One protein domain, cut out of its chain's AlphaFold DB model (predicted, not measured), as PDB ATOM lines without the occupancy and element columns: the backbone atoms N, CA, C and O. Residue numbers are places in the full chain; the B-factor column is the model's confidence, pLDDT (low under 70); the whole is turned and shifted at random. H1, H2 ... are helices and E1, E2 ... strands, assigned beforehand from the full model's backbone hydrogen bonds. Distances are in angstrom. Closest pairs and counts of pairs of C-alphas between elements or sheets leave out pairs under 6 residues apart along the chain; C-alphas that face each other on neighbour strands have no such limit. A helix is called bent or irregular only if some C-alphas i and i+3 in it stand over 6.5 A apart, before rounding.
ATOM      1  N   GLU A 155     196.477 165.692  99.551       65.12
ATOM      2  CA  GLU A 155     196.878 166.523  98.399       65.12
ATOM      3  C   GLU A 155     198.364 166.921  98.418       65.12
ATOM      4  O   GLU A 155     199.062 166.770  97.421       65.12
ATOM      5  N   MET A 156     198.884 167.443  99.539       72.75
ATOM      6  CA  MET A 156     200.324 167.672  99.739       72.75
ATOM      7  C   MET A 156     200.644 167.966 101.214       72.75
ATOM      8  O   MET A 156     199.810 168.552 101.910       72.75
ATOM      9  N   PRO A 157     201.838 167.610 101.727       77.31
ATOM     10  CA  PRO A 157     202.248 167.985 103.076       77.31
ATOM     11  C   PRO A 157     202.298 169.501 103.292       77.31
ATOM     12  O   PRO A 157     202.952 170.235 102.549       77.31
ATOM     13  N   THR A 158     201.682 169.944 104.388       76.50
ATOM     14  CA  THR A 158     201.752 171.321 104.896       76.50
ATOM     15  C   THR A 158     203.046 171.579 105.672       76.50
ATOM     16  O   THR A 158     203.456 172.728 105.838       76.50
ATOM     17  N   GLY A 159     203.725 170.521 106.127       80.06
ATOM     18  CA  GLY A 159     205.000 170.619 106.829       80.06
ATOM     19  C   GLY A 159     205.809 169.326 106.798       80.06
ATOM     20  O   GLY A 159     205.262 168.242 106.607       80.06
ATOM     21  N   LEU A 160     207.122 169.457 107.005       88.88
ATOM     22  CA  LEU A 160     208.060 168.344 107.134       88.88
ATOM     23  C   LEU A 160     208.997 168.616 108.314       88.88
ATOM     24  O   LEU A 160     209.965 169.366 108.188       88.88
ATOM     25  N   ILE A 161     208.691 168.044 109.478       91.06
ATOM     26  CA  ILE A 161     209.386 168.380 110.726       91.06
ATOM     27  C   ILE A 161     209.756 167.131 111.519       91.06
ATOM     28  O   ILE A 161     209.046 166.130 111.482       91.06
ATOM     29  N   ASP A 162     210.855 167.201 112.260       93.25
ATOM     30  CA  ASP A 162     211.202 166.197 113.261       93.25
ATOM     31  C   ASP A 162     210.428 166.495 114.552       93.25
ATOM     32  O   ASP A 162     210.735 167.440 115.280       93.25
ATOM     33  N   LEU A 163     209.357 165.736 114.786       92.12
ATOM     34  CA  LEU A 163     208.481 165.920 115.946       92.12
ATOM     35  C   LEU A 163     209.068 165.352 117.235       92.12
ATOM     36  O   LEU A 163     208.763 165.849 118.320       92.12
ATOM     37  N   GLU A 164     209.877 164.305 117.111       92.50
ATOM     38  CA  GLU A 164     210.386 163.525 118.235       92.50
ATOM     39  C   GLU A 164     211.823 163.919 118.608       92.50
ATOM     40  O   GLU A 164     212.337 163.468 119.630       92.50
ATOM     41  N   ASN A 165     212.453 164.804 117.826       92.44
ATOM     42  CA  ASN A 165     213.859 165.204 117.931       92.44
ATOM     43  C   ASN A 165     214.822 164.011 117.832       92.44
ATOM     44  O   ASN A 165     215.846 163.965 118.516       92.44
ATOM     45  N   ASN A 166     214.477 163.020 117.009       93.94
ATOM     46  CA  ASN A 166     215.272 161.807 116.807       93.94
ATOM     47  C   ASN A 166     215.972 161.778 115.436       93.94
ATOM     48  O   ASN A 166     216.624 160.793 115.105       93.94
ATOM     49  N   GLY A 167     215.862 162.849 114.648       92.75
ATOM     50  CA  GLY A 167     216.380 162.971 113.289       92.75
ATOM     51  C   GLY A 167     215.427 162.451 112.210       92.75
ATOM     52  O   GLY A 167     215.749 162.569 111.025       92.75
ATOM     53  N   ARG A 168     214.270 161.876 112.570       95.56
ATOM     54  CA  ARG A 168     213.278 161.351 111.625       95.56
ATOM     55  C   ARG A 168     212.271 162.433 111.267       95.56
ATOM     56  O   ARG A 168     211.504 162.896 112.105       95.56
ATOM     57  N   LEU A 169     212.210 162.792 109.990       95.06
ATOM     58  CA  LEU A 169     211.188 163.718 109.521       95.06
ATOM     59  C   LEU A 169     209.808 163.057 109.506       95.06
ATOM     60  O   LEU A 169     209.648 161.904 109.104       95.06
ATOM     61  N   CYS A 170     208.806 163.826 109.910       93.50
ATOM     62  CA  CYS A 170     207.395 163.504 109.800       93.50
ATOM     63  C   CYS A 170     206.757 164.484 108.825       93.50
ATOM     64  O   CYS A 170     206.939 165.699 108.960       93.50
ATOM     65  N   PHE A 171     206.001 163.973 107.858       88.81
ATOM     66  CA  PHE A 171     205.175 164.839 107.036       88.81
ATOM     67  C   PHE A 171     203.847 165.088 107.748       88.81
ATOM     68  O   PHE A 171     203.226 164.177 108.304       88.81
ATOM     69  N   ILE A 172     203.450 166.354 107.769       87.12
ATOM     70  CA  ILE A 172     202.202 166.817 108.357       87.12
ATOM     71  C   ILE A 172     201.261 167.128 107.211       87.12
ATOM     72  O   ILE A 172     201.626 167.829 106.267       87.12
ATOM     73  N   TYR A 173     200.047 166.619 107.313       80.56
ATOM     74  CA  TYR A 173     199.000 166.813 106.336       80.56
ATOM     75  C   TYR A 173     197.761 167.434 106.982       80.56
ATOM     76  O   TYR A 173     197.426 167.113 108.119       80.56
ATOM     77  N   SER A 174     197.074 168.305 106.247       74.69
ATOM     78  CA  SER A 174     195.732 168.794 106.574       74.69
ATOM     79  C   SER A 174     194.896 168.808 105.302       74.69
ATOM     80  O   SER A 174     195.416 169.134 104.237       74.69
ATOM     81  N   GLN A 175     193.607 168.489 105.411       67.94
ATOM     82  CA  GLN A 175     192.679 168.614 104.287       67.94
ATOM     83  C   GLN A 175     192.409 170.088 103.982       67.94
ATOM     84  O   GLN A 175     192.168 170.868 104.901       67.94
ATOM     85  N   TYR A 176     192.440 170.459 102.700       57.22
ATOM     86  CA  TYR A 176     192.296 171.848 102.243       57.22
ATOM     87  C   TYR A 176     190.832 172.309 102.079       57.22
ATOM     88  O   TYR A 176     190.571 173.495 101.891       57.22
ATOM     89  N   GLY A 177     189.856 171.404 102.198       58.84
ATOM     90  CA  GLY A 177     188.429 171.712 102.053       58.84
ATOM     91  C   GLY A 177     187.779 172.272 103.319       58.84
ATOM     92  O   GLY A 177     186.924 171.608 103.901       58.84
ATOM     93  N   GLU A 178     188.155 173.478 103.744       62.06
ATOM     94  CA  GLU A 178     187.551 174.123 104.915       62.06
ATOM     95  C   GLU A 178     186.399 175.057 104.506       62.06
ATOM     96  O   GLU A 178     186.554 175.961 103.683       62.06
ATOM     97  N   VAL A 179     185.221 174.867 105.107       69.94
ATOM     98  CA  VAL A 179     184.081 175.785 104.957       69.94
ATOM     99  C   VAL A 179     183.963 176.613 106.222       69.94
ATOM    100  O   VAL A 179     183.838 176.062 107.313       69.94
ATOM    101  N   TYR A 180     183.958 177.936 106.065       80.25
ATOM    102  CA  TYR A 180     183.894 178.875 107.176       80.25
ATOM    103  C   TYR A 180     182.628 179.726 107.147       80.25
ATOM    104  O   TYR A 180     182.197 180.214 106.102       80.25
ATOM    105  N   LYS A 181     182.067 179.969 108.331       87.81
ATOM    106  CA  LYS A 181     180.984 180.918 108.581       87.81
ATOM    107  C   LYS A 181     181.449 181.975 109.577       87.81
ATOM    108  O   LYS A 181     181.768 181.658 110.721       87.81
ATOM    109  N   SER A 182     181.445 183.241 109.172       91.00
ATOM    110  CA  SER A 182     181.825 184.344 110.059       91.00
ATOM    111  C   SER A 182     180.833 184.512 111.213       91.00
ATOM    112  O   SER A 182     179.616 184.437 111.033       91.00
ATOM    113  N   VAL A 183     181.361 184.788 112.404       90.88
ATOM    114  CA  VAL A 183     180.608 185.093 113.626       90.88
ATOM    115  C   VAL A 183     181.300 186.209 114.408       90.88
ATOM    116  O   VAL A 183     182.400 186.642 114.079       90.88
ATOM    117  N   LYS A 184     180.660 186.722 115.463       89.50
ATOM    118  CA  LYS A 184     181.269 187.772 116.284       89.50
ATOM    119  C   LYS A 184     182.565 187.262 116.936       89.50
ATOM    120  O   LYS A 184     182.516 186.386 117.797       89.50
ATOM    121  N   GLY A 185     183.694 187.870 116.568       88.81
ATOM    122  CA  GLY A 185     185.016 187.599 117.141       88.81
ATOM    123  C   GLY A 185     185.729 186.361 116.587       88.81
ATOM    124  O   GLY A 185     186.664 185.878 117.237       88.81
ATOM    125  N   GLY A 186     185.276 185.816 115.454       91.12
ATOM    126  CA  GLY A 186     185.927 184.683 114.807       91.12
ATOM    127  C   GLY A 186     185.150 184.088 113.636       91.12
ATOM    128  O   GLY A 186     184.201 184.663 113.101       91.12
ATOM    129  N   MET A 187     185.528 182.868 113.281       91.44
ATOM    130  CA  MET A 187     184.854 182.038 112.286       91.44
ATOM    131  C   MET A 187     184.467 180.698 112.905       91.44
ATOM    132  O   MET A 187     185.166 180.186 113.774       91.44
ATOM    133  N   ILE A 188     183.355 180.119 112.467       87.75
ATOM    134  CA  ILE A 188     183.038 178.710 112.703       87.75
ATOM    135  C   ILE A 188     183.455 177.956 111.452       87.75
ATOM    136  O   ILE A 188     183.056 178.358 110.361       87.75
ATOM    137  N   GLY A 189     184.224 176.892 111.599       84.69
ATOM    138  CA  GLY A 189     184.558 175.993 110.504       84.69
ATOM    139  C   GLY A 189     184.342 174.539 110.885       84.69
ATOM    140  O   GLY A 189     184.113 174.210 112.051       84.69
ATOM    141  N   THR A 190     184.419 173.671 109.888       77.50
ATOM    142  CA  THR A 190     184.483 172.222 110.092       77.50
ATOM    143  C   THR A 190     185.791 171.851 110.796       77.50
ATOM    144  O   THR A 190     186.814 172.505 110.610       77.50
ATOM    145  N   TYR A 191     185.776 170.817 111.632       76.06
ATOM    146  CA  TYR A 191     186.986 170.270 112.238       76.06
ATOM    147  C   TYR A 191     187.873 169.619 111.176       76.06
ATOM    148  O   TYR A 191     187.421 168.739 110.448       76.06
ATOM    149  N   HIS A 192     189.145 170.006 111.128       76.81
ATOM    150  CA  HIS A 192     190.146 169.408 110.246       76.81
ATOM    151  C   HIS A 192     191.421 169.124 111.047       76.81
ATOM    152  O   HIS A 192     192.230 170.030 111.254       76.81
ATOM    153  N   PRO A 193     191.597 167.894 111.567       79.44
ATOM    154  CA  PRO A 193     192.815 167.551 112.277       79.44
ATOM    155  C   PRO A 193     193.994 167.471 111.318       79.44
ATOM    156  O   PRO A 193     193.862 167.105 110.149       79.44
ATOM    157  N   PHE A 194     195.173 167.708 111.874       85.25
ATOM    158  CA  PHE A 194     196.418 167.376 111.211       85.25
ATOM    159  C   PHE A 194     196.686 165.873 111.308       85.25
ATOM    160  O   PHE A 194     196.609 165.287 112.389       85.25
ATOM    161  N   TYR A 195     197.057 165.258 110.196       84.88
ATOM    162  CA  TYR A 195     197.505 163.874 110.142       84.88
ATOM    163  C   TYR A 195     199.021 163.855 110.019       84.88
ATOM    164  O   TYR A 195     199.605 164.608 109.240       84.88
ATOM    165  N   VAL A 196     199.662 163.006 110.808       89.44
ATOM    166  CA  VAL A 196     201.112 162.912 110.895       89.44
ATOM    167  C   VAL A 196     201.556 161.529 110.465       89.44
ATOM    168  O   VAL A 196     201.060 160.512 110.951       89.44
ATOM    169  N   PHE A 197     202.544 161.521 109.584       90.56
ATOM    170  CA  PHE A 197     203.106 160.320 109.002       90.56
ATOM    171  C   PHE A 197     204.635 160.397 109.086       90.56
ATOM    172  O   PHE A 197     205.265 161.231 108.421       90.56
ATOM    173  N   PRO A 198     205.265 159.562 109.922       93.31
ATOM    174  CA  PRO A 198     206.713 159.415 109.939       93.31
ATOM    175  C   PRO A 198     207.223 158.959 108.573       93.31
ATOM    176  O   PRO A 198     206.723 157.983 108.012       93.31
ATOM    177  N   VAL A 199     208.261 159.618 108.053       93.38
ATOM    178  CA  VAL A 199     208.883 159.242 106.777       93.38
ATOM    179  C   VAL A 199     209.811 158.045 107.003       93.38
ATOM    180  O   VAL A 199     211.033 158.161 107.138       93.38
ATOM    181  N   THR A 200     209.181 156.881 107.112       91.31
ATOM    182  CA  THR A 200     209.798 155.554 107.175       91.31
ATOM    183  C   THR A 200     209.603 154.833 105.847       91.31
ATOM    184  O   THR A 200     208.943 155.340 104.943       91.31
ATOM    185  N   ASP A 201     210.123 153.614 105.735       85.50
ATOM    186  CA  ASP A 201     209.939 152.780 104.550       85.50
ATOM    187  C   ASP A 201     208.471 152.474 104.211       85.50
ATOM    188  O   ASP A 201     208.186 152.187 103.047       85.50
ATOM    189  N   ASN A 202     207.561 152.516 105.188       79.69
ATOM    190  CA  ASN A 202     206.134 152.243 104.977       79.69
ATOM    191  C   ASN A 202     205.271 153.507 105.003       79.69
ATOM    192  O   ASN A 202     204.164 153.485 104.479       79.69
ATOM    193  N   CYS A 203     205.782 154.598 105.585       85.25
ATOM    194  CA  CYS A 203     205.140 155.909 105.539       85.25
ATOM    195  C   CYS A 203     203.681 155.900 106.041       85.25
ATOM    196  O   CYS A 203     202.795 156.510 105.443       85.25
ATOM    197  N   GLU A 204     203.429 155.164 107.124       85.12
ATOM    198  CA  GLU A 204     202.092 154.919 107.673       85.12
ATOM    199  C   GLU A 204     201.625 156.037 108.616       85.12
ATOM    200  O   GLU A 204     202.424 156.755 109.225       85.12
ATOM    201  N   TYR A 205     200.302 156.171 108.751       85.69
ATOM    202  CA  TYR A 205     199.678 157.111 109.682       85.69
ATOM    203  C   TYR A 205     200.059 156.787 111.130       85.69
ATOM    204  O   TYR A 205     199.923 155.650 111.581       85.69
ATOM    205  N   SER A 206     200.464 157.808 111.886       89.00
ATOM    206  CA  SER A 206     200.711 157.697 113.321       89.00
ATOM    207  C   SER A 206     199.628 158.423 114.112       89.00
ATOM    208  O   SER A 206     199.610 159.654 114.189       89.00
ATOM    209  N   GLU A 207     198.739 157.662 114.750       86.12
ATOM    210  CA  GLU A 207     197.695 158.224 115.614       86.12
ATOM    211  C   GLU A 207     198.284 158.971 116.812       86.12
ATOM    212  O   GLU A 207     197.848 160.077 117.126       86.12
ATOM    213  N   SER A 208     199.315 158.407 117.445       90.44
ATOM    214  CA  SER A 208     199.965 159.011 118.609       90.44
ATOM    215  C   SER A 208     200.603 160.358 118.271       90.44
ATOM    216  O   SER A 208     200.364 161.339 118.979       90.44
ATOM    217  N   LEU A 209     201.360 160.439 117.173       91.94
ATOM    218  CA  LEU A 209     201.986 161.690 116.746       91.94
ATOM    219  C   LEU A 209     200.953 162.700 116.255       91.94
ATOM    220  O   LEU A 209     201.074 163.887 116.550       91.94
ATOM    221  N   SER A 210     199.910 162.238 115.565       88.75
ATOM    222  CA  SER A 210     198.814 163.105 115.125       88.75
ATOM    223  C   SER A 210     198.090 163.707 116.317       88.75
ATOM    224  O   SER A 210     197.907 164.922 116.372       88.75
ATOM    225  N   LYS A 211     197.740 162.896 117.315       88.12
ATOM    226  CA  LYS A 211     197.133 163.371 118.557       88.12
ATOM    227  C   LYS A 211     198.027 164.392 119.258       88.12
ATOM    228  O   LYS A 211     197.573 165.502 119.521       88.12
ATOM    229  N   ALA A 212     199.300 164.065 119.482       89.62
ATOM    230  CA  ALA A 212     200.244 164.963 120.149       89.62
ATOM    231  C   ALA A 212     200.424 166.294 119.393       89.62
ATOM    232  O   ALA A 212     200.444 167.371 119.997       89.62
ATOM    233  N   TYR A 213     200.517 166.242 118.060       89.62
ATOM    234  CA  TYR A 213     200.637 167.435 117.227       89.62
ATOM    235  C   TYR A 213     199.369 168.292 117.261       89.62
ATOM    236  O   TYR A 213     199.458 169.515 117.404       89.62
ATOM    237  N   ASN A 214     198.190 167.671 117.177       85.88
ATOM    238  CA  ASN A 214     196.923 168.388 117.279       85.88
ATOM    239  C   ASN A 214     196.733 168.985 118.669       85.88
ATOM    240  O   ASN A 214     196.441 170.159 118.744       85.88
ATOM    241  N   GLU A 215     196.968 168.275 119.773       86.19
ATOM    242  CA  GLU A 215     196.809 168.837 121.128       86.19
ATOM    243  C   GLU A 215     197.704 170.071 121.374       86.19
ATOM    244  O   GLU A 215     197.334 171.020 122.082       86.19
ATOM    245  N   LYS A 216     198.883 170.104 120.742       84.44
ATOM    246  CA  LYS A 216     199.789 171.255 120.804       84.44
ATOM    247  C   LYS A 216     199.257 172.457 120.015       84.44
ATOM    248  O   LYS A 216     199.299 173.577 120.535       84.44
ATOM    249  N   ASN A 217     198.762 172.232 118.798       77.31
ATOM    250  CA  ASN A 217     198.480 173.285 117.812       77.31
ATOM    251  C   ASN A 217     196.987 173.606 117.623       77.31
ATOM    252  O   ASN A 217     196.638 174.657 117.090       77.31
ATOM    253  N   TYR A 218     196.109 172.710 118.049       72.75
ATOM    254  CA  TYR A 218     194.699 172.646 117.692       72.75
ATOM    255  C   TYR A 218     193.892 171.880 118.769       72.75
ATOM    256  O   TYR A 218     194.367 171.682 119.889       72.75
ATOM    257  N   ILE A 219     192.651 171.489 118.476       72.62
ATOM    258  CA  ILE A 219     191.894 170.531 119.301       72.62
ATOM    259  C   ILE A 219     192.095 169.144 118.699       72.62
ATOM    260  O   ILE A 219     192.144 169.026 117.484       72.62
ATOM    261  N   TYR A 220     192.172 168.097 119.518       73.00
ATOM    262  CA  TYR A 220     192.058 166.728 119.023       73.00
ATOM    263  C   TYR A 220     190.718 166.116 119.445       73.00
ATOM    264  O   TYR A 220     190.472 165.866 120.623       73.00
ATOM    265  N   VAL A 221     189.841 165.911 118.470       67.81
ATOM    266  CA  VAL A 221     188.565 165.193 118.558       67.81
ATOM    267  C   VAL A 221     188.597 164.050 117.541       67.81
ATOM    268  O   VAL A 221     189.308 164.159 116.543       67.81
ATOM    269  N   ASP A 222     187.857 162.969 117.815       67.06
ATOM    270  CA  ASP A 222     187.750 161.758 116.984       67.06
ATOM    271  C   ASP A 222     187.923 162.056 115.473       67.06
ATOM    272  O   ASP A 222     187.045 162.688 114.865       67.06
ATOM    273  N   PRO A 223     189.044 161.627 114.854       63.28
ATOM    274  CA  PRO A 223     189.368 161.968 113.468       63.28
ATOM    275  C   PRO A 223     188.354 161.392 112.466       63.28
ATOM    276  O   PRO A 223     188.205 161.912 111.357       63.28
ATOM    277  N   HIS A 224     187.585 160.373 112.860       65.69
ATOM    278  CA  HIS A 224     186.590 159.733 112.003       65.69
ATOM    279  C   HIS A 224     185.286 160.536 111.865       65.69
ATOM    280  O   HIS A 224     184.486 160.246 110.975       65.69
ATOM    281  N   ARG A 225     185.053 161.565 112.697       64.12
ATOM    282  CA  ARG A 225     183.805 162.364 112.708       64.12
ATOM    283  C   ARG A 225     183.985 163.818 112.273       64.12
ATOM    284  O   ARG A 225     183.129 164.659 112.539       64.12
ATOM    285  N   HIS A 226     185.075 164.123 111.580       66.50
ATOM    286  CA  HIS A 226     185.523 165.496 111.351       66.50
ATOM    287  C   HIS A 226     184.508 166.416 110.650       66.50
ATOM    288  O   HIS A 226     184.345 167.562 111.054       66.50
ATOM    289  N   LYS A 227     183.703 165.895 109.712       65.44
ATOM    290  CA  LYS A 227     182.645 166.670 109.030       65.44
ATOM    291  C   LYS A 227     181.478 167.103 109.928       65.44
ATOM    292  O   LYS A 227     180.703 167.962 109.529       65.44
ATOM    293  N   GLN A 228     181.310 166.481 111.096       71.25
ATOM    294  CA  GLN A 228     180.196 166.747 112.017       71.25
ATOM    295  C   GLN A 228     180.588 167.675 113.171       71.25
ATOM    296  O   GLN A 228     179.724 168.098 113.934       71.25
ATOM    297  N   ILE A 229     181.879 167.961 113.329       75.31
ATOM    298  CA  ILE A 229     182.395 168.727 114.461       75.31
ATOM    299  C   ILE A 229     182.607 170.170 114.002       75.31
ATOM    300  O   ILE A 229     183.384 170.425 113.086       75.31
ATOM    301  N   GLU A 230     181.938 171.115 114.661       84.62
ATOM    302  CA  GLU A 230     182.112 172.547 114.414       84.62
ATOM    303  C   GLU A 230     183.128 173.153 115.390       84.62
ATOM    304  O   GLU A 230     183.016 173.023 116.616       84.62
ATOM    305  N   ILE A 231     184.107 173.871 114.847       84.88
ATOM    306  CA  ILE A 231     185.176 174.528 115.594       84.88
ATOM    307  C   ILE A 231     185.065 176.036 115.427       84.88
ATOM    308  O   ILE A 231     184.925 176.555 114.326       84.88
ATOM    309  N   PHE A 232     185.168 176.756 116.536       88.56
ATOM    310  CA  PHE A 232     185.331 178.196 116.563       88.56
ATOM    311  C   PHE A 232     186.809 178.575 116.502       88.56
ATOM    312  O   PHE A 232     187.582 178.272 117.415       88.56
ATOM    313  N   TYR A 233     187.163 179.314 115.461       87.31
ATOM    314  CA  TYR A 233     188.471 179.891 115.196       87.31
ATOM    315  C   TYR A 233     188.442 181.384 115.569       87.31
ATOM    316  O   TYR A 233     187.832 182.180 114.853       87.31
ATOM    317  N   PRO A 234     189.042 181.792 116.702       88.00
ATOM    318  CA  PRO A 234     189.053 183.191 117.131       88.00
ATOM    319  C   PRO A 234     189.877 184.081 116.188       88.00
ATOM    320  O   PRO A 234     190.967 183.696 115.773       88.00
ATOM    321  N   ASP A 235     189.431 185.322 115.958       89.56
ATOM    322  CA  ASP A 235     190.196 186.315 115.174       89.56
ATOM    323  C   ASP A 235     191.559 186.633 115.818       89.56
ATOM    324  O   ASP A 235     192.558 186.932 115.158       89.56
ATOM    325  N   ASN A 236     191.611 186.561 117.149       88.94
ATOM    326  CA  ASN A 236     192.846 186.715 117.898       88.94
ATOM    327  C   ASN A 236     193.687 185.435 117.812       88.94
ATOM    328  O   ASN A 236     193.443 184.485 118.553       88.94
ATOM    329  N   LYS A 237     194.751 185.474 117.001       80.06
ATOM    330  CA  LYS A 237     195.718 184.376 116.797       80.06
ATOM    331  C   LYS A 237     196.419 183.864 118.067       80.06
ATOM    332  O   LYS A 237     197.072 182.829 118.015       80.06
ATOM    333  N   LYS A 238     196.331 184.576 119.198       85.25
ATOM    334  CA  LYS A 238     196.845 184.096 120.496       85.25
ATOM    335  C   LYS A 238     195.891 183.121 121.190       85.25
ATOM    336  O   LYS A 238     196.307 182.420 122.108       85.25
ATOM    337  N   LEU A 239     194.616 183.116 120.811       82.75
ATOM    338  CA  LEU A 239     193.612 182.212 121.356       82.75
ATOM    339  C   LEU A 239     193.572 180.936 120.515       82.75
ATOM    340  O   LEU A 239     193.635 180.988 119.289       82.75
ATOM    341  N   LYS A 240     193.444 179.786 121.179       81.69
ATOM    342  CA  LYS A 240     193.320 178.502 120.491       81.69
ATOM    343  C   LYS A 240     191.905 178.313 119.925       81.69
ATOM    344  O   LYS A 240     190.941 178.778 120.551       81.69
ATOM    345  N   PRO A 241     191.764 177.608 118.789       84.62
ATOM    346  CA  PRO A 241     190.475 177.103 118.333       84.62
ATOM    347  C   PRO A 241     189.785 176.275 119.428       84.62
ATOM    348  O   PRO A 241     190.452 175.603 120.215       84.62
ATOM    349  N   ARG A 242     188.452 176.356 119.515       85.75
ATOM    350  CA  ARG A 242     187.635 175.638 120.517       85.75
ATOM    351  C   ARG A 242     186.372 175.053 119.887       85.75
ATOM    352  O   ARG A 242     185.906 175.596 118.895       85.75
ATOM    353  N   LEU A 243     185.784 174.006 120.464       85.75
ATOM    354  CA  LEU A 243     184.489 173.484 120.005       85.75
ATOM    355  C   LEU A 243     183.440 174.603 120.021       85.75
ATOM    356  O   LEU A 243     183.344 175.340 121.007       85.75
ATOM    357  N   TRP A 244     182.697 174.765 118.922       81.69
ATOM    358  CA  TRP A 244     181.718 175.843 118.816       81.69
ATOM    359  C   TRP A 244     180.502 175.565 119.701       81.69
ATOM    360  O   TRP A 244     180.155 176.456 120.478       81.69
ATOM    361  N   LYS A 245     179.921 174.350 119.662       66.31
ATOM    362  CA  LYS A 245     178.896 173.821 120.595       66.31
ATOM    363  C   LYS A 245     178.882 172.277 120.572       66.31
ATOM    364  O   LYS A 245     179.172 171.701 119.529       66.31
ATOM    365  N   GLN A 246     178.569 171.640 121.708       54.19
ATOM    366  CA  GLN A 246     178.052 170.259 121.762       54.19
ATOM    367  C   GLN A 246     176.534 170.286 121.592       54.19
ATOM    368  O   GLN A 246     175.925 171.266 122.087       54.19
TER     369      GLN A 246
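Overview. This is residues 155 to 246 of the 246 residues of an uncharacterized protein of Mucilaginibacter yixingensis (UniProt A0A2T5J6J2). Two small three-stranded sheets sit at opposite ends of an elongated body, E1, E2 and E5 at one end with helix H1 over one face, and E3, E4 and E6 at the other. Two links, E2 to E3 and E4 to E5, span the space between the sheets, short helix H2 comes just before E6, and the tail folds back to pair briefly with E6. The printed part has 92 residues, in the order E1 E2 E3 E4 E5 H1 H2 E6; both sheets are antiparallel, ordered E1 - E2 - E5 and E3 - E4 - E6. The class is mixed, helices and strands, with 42 residues in named elements, under half; the whole is only just compact, close to loose, with a radius of gyration of the C-alphas of 14.2 A and spans of 45 by 26 by 22 A.

Along the chain. E1 is residues 159 to 161, beginning at C-alpha 159 (205.000, 170.619, 106.829), E2 170 to 173 and E5 195 to 198. H1, residues 207 to 217, is 15.2 A long. E3 is 180 to 183, E4 186 to 190, 13.4 A, and E6 230 to 234, 13.0 A, ending at C-alpha 234 (189.053, 183.191, 117.131). H2, residues 223 to 228, is irregular: C-alphas 224 and 227 are 8.5 A apart.

Arrangement. E1 and E2 form a hairpin, with N 170 and O 161 2.8 A apart; between E2 and E5, N 173 and O 195 are at 2.8 A. H1 is on this sheet, two layers with the helix on one face, at a height over the sheet of 8.8 A; its closest C-alphas to E5 are Ser 210 and Val 196, 4.8 A. The hairpin E3 and E4 has N 181 and O 188 at 2.8 A; E4 and E6 have N 189 and O 231 at 2.8 A. H2 is not on either sheet, and it is apart from H1. Every O i to N i+4 pair is within hydrogen-bond range in H1; in H2 0 of 2 are, and 1 of 3 O i to N i+3 pairs.

Size, cuts and confidence. The C-alphas farthest apart, Lys 184 and Asp 201, are 46.7 A apart. The printed part has no cut and no long link. Confidence is under 70 at residues 155, 175 to 179, 221 to 227 and 245 to 246.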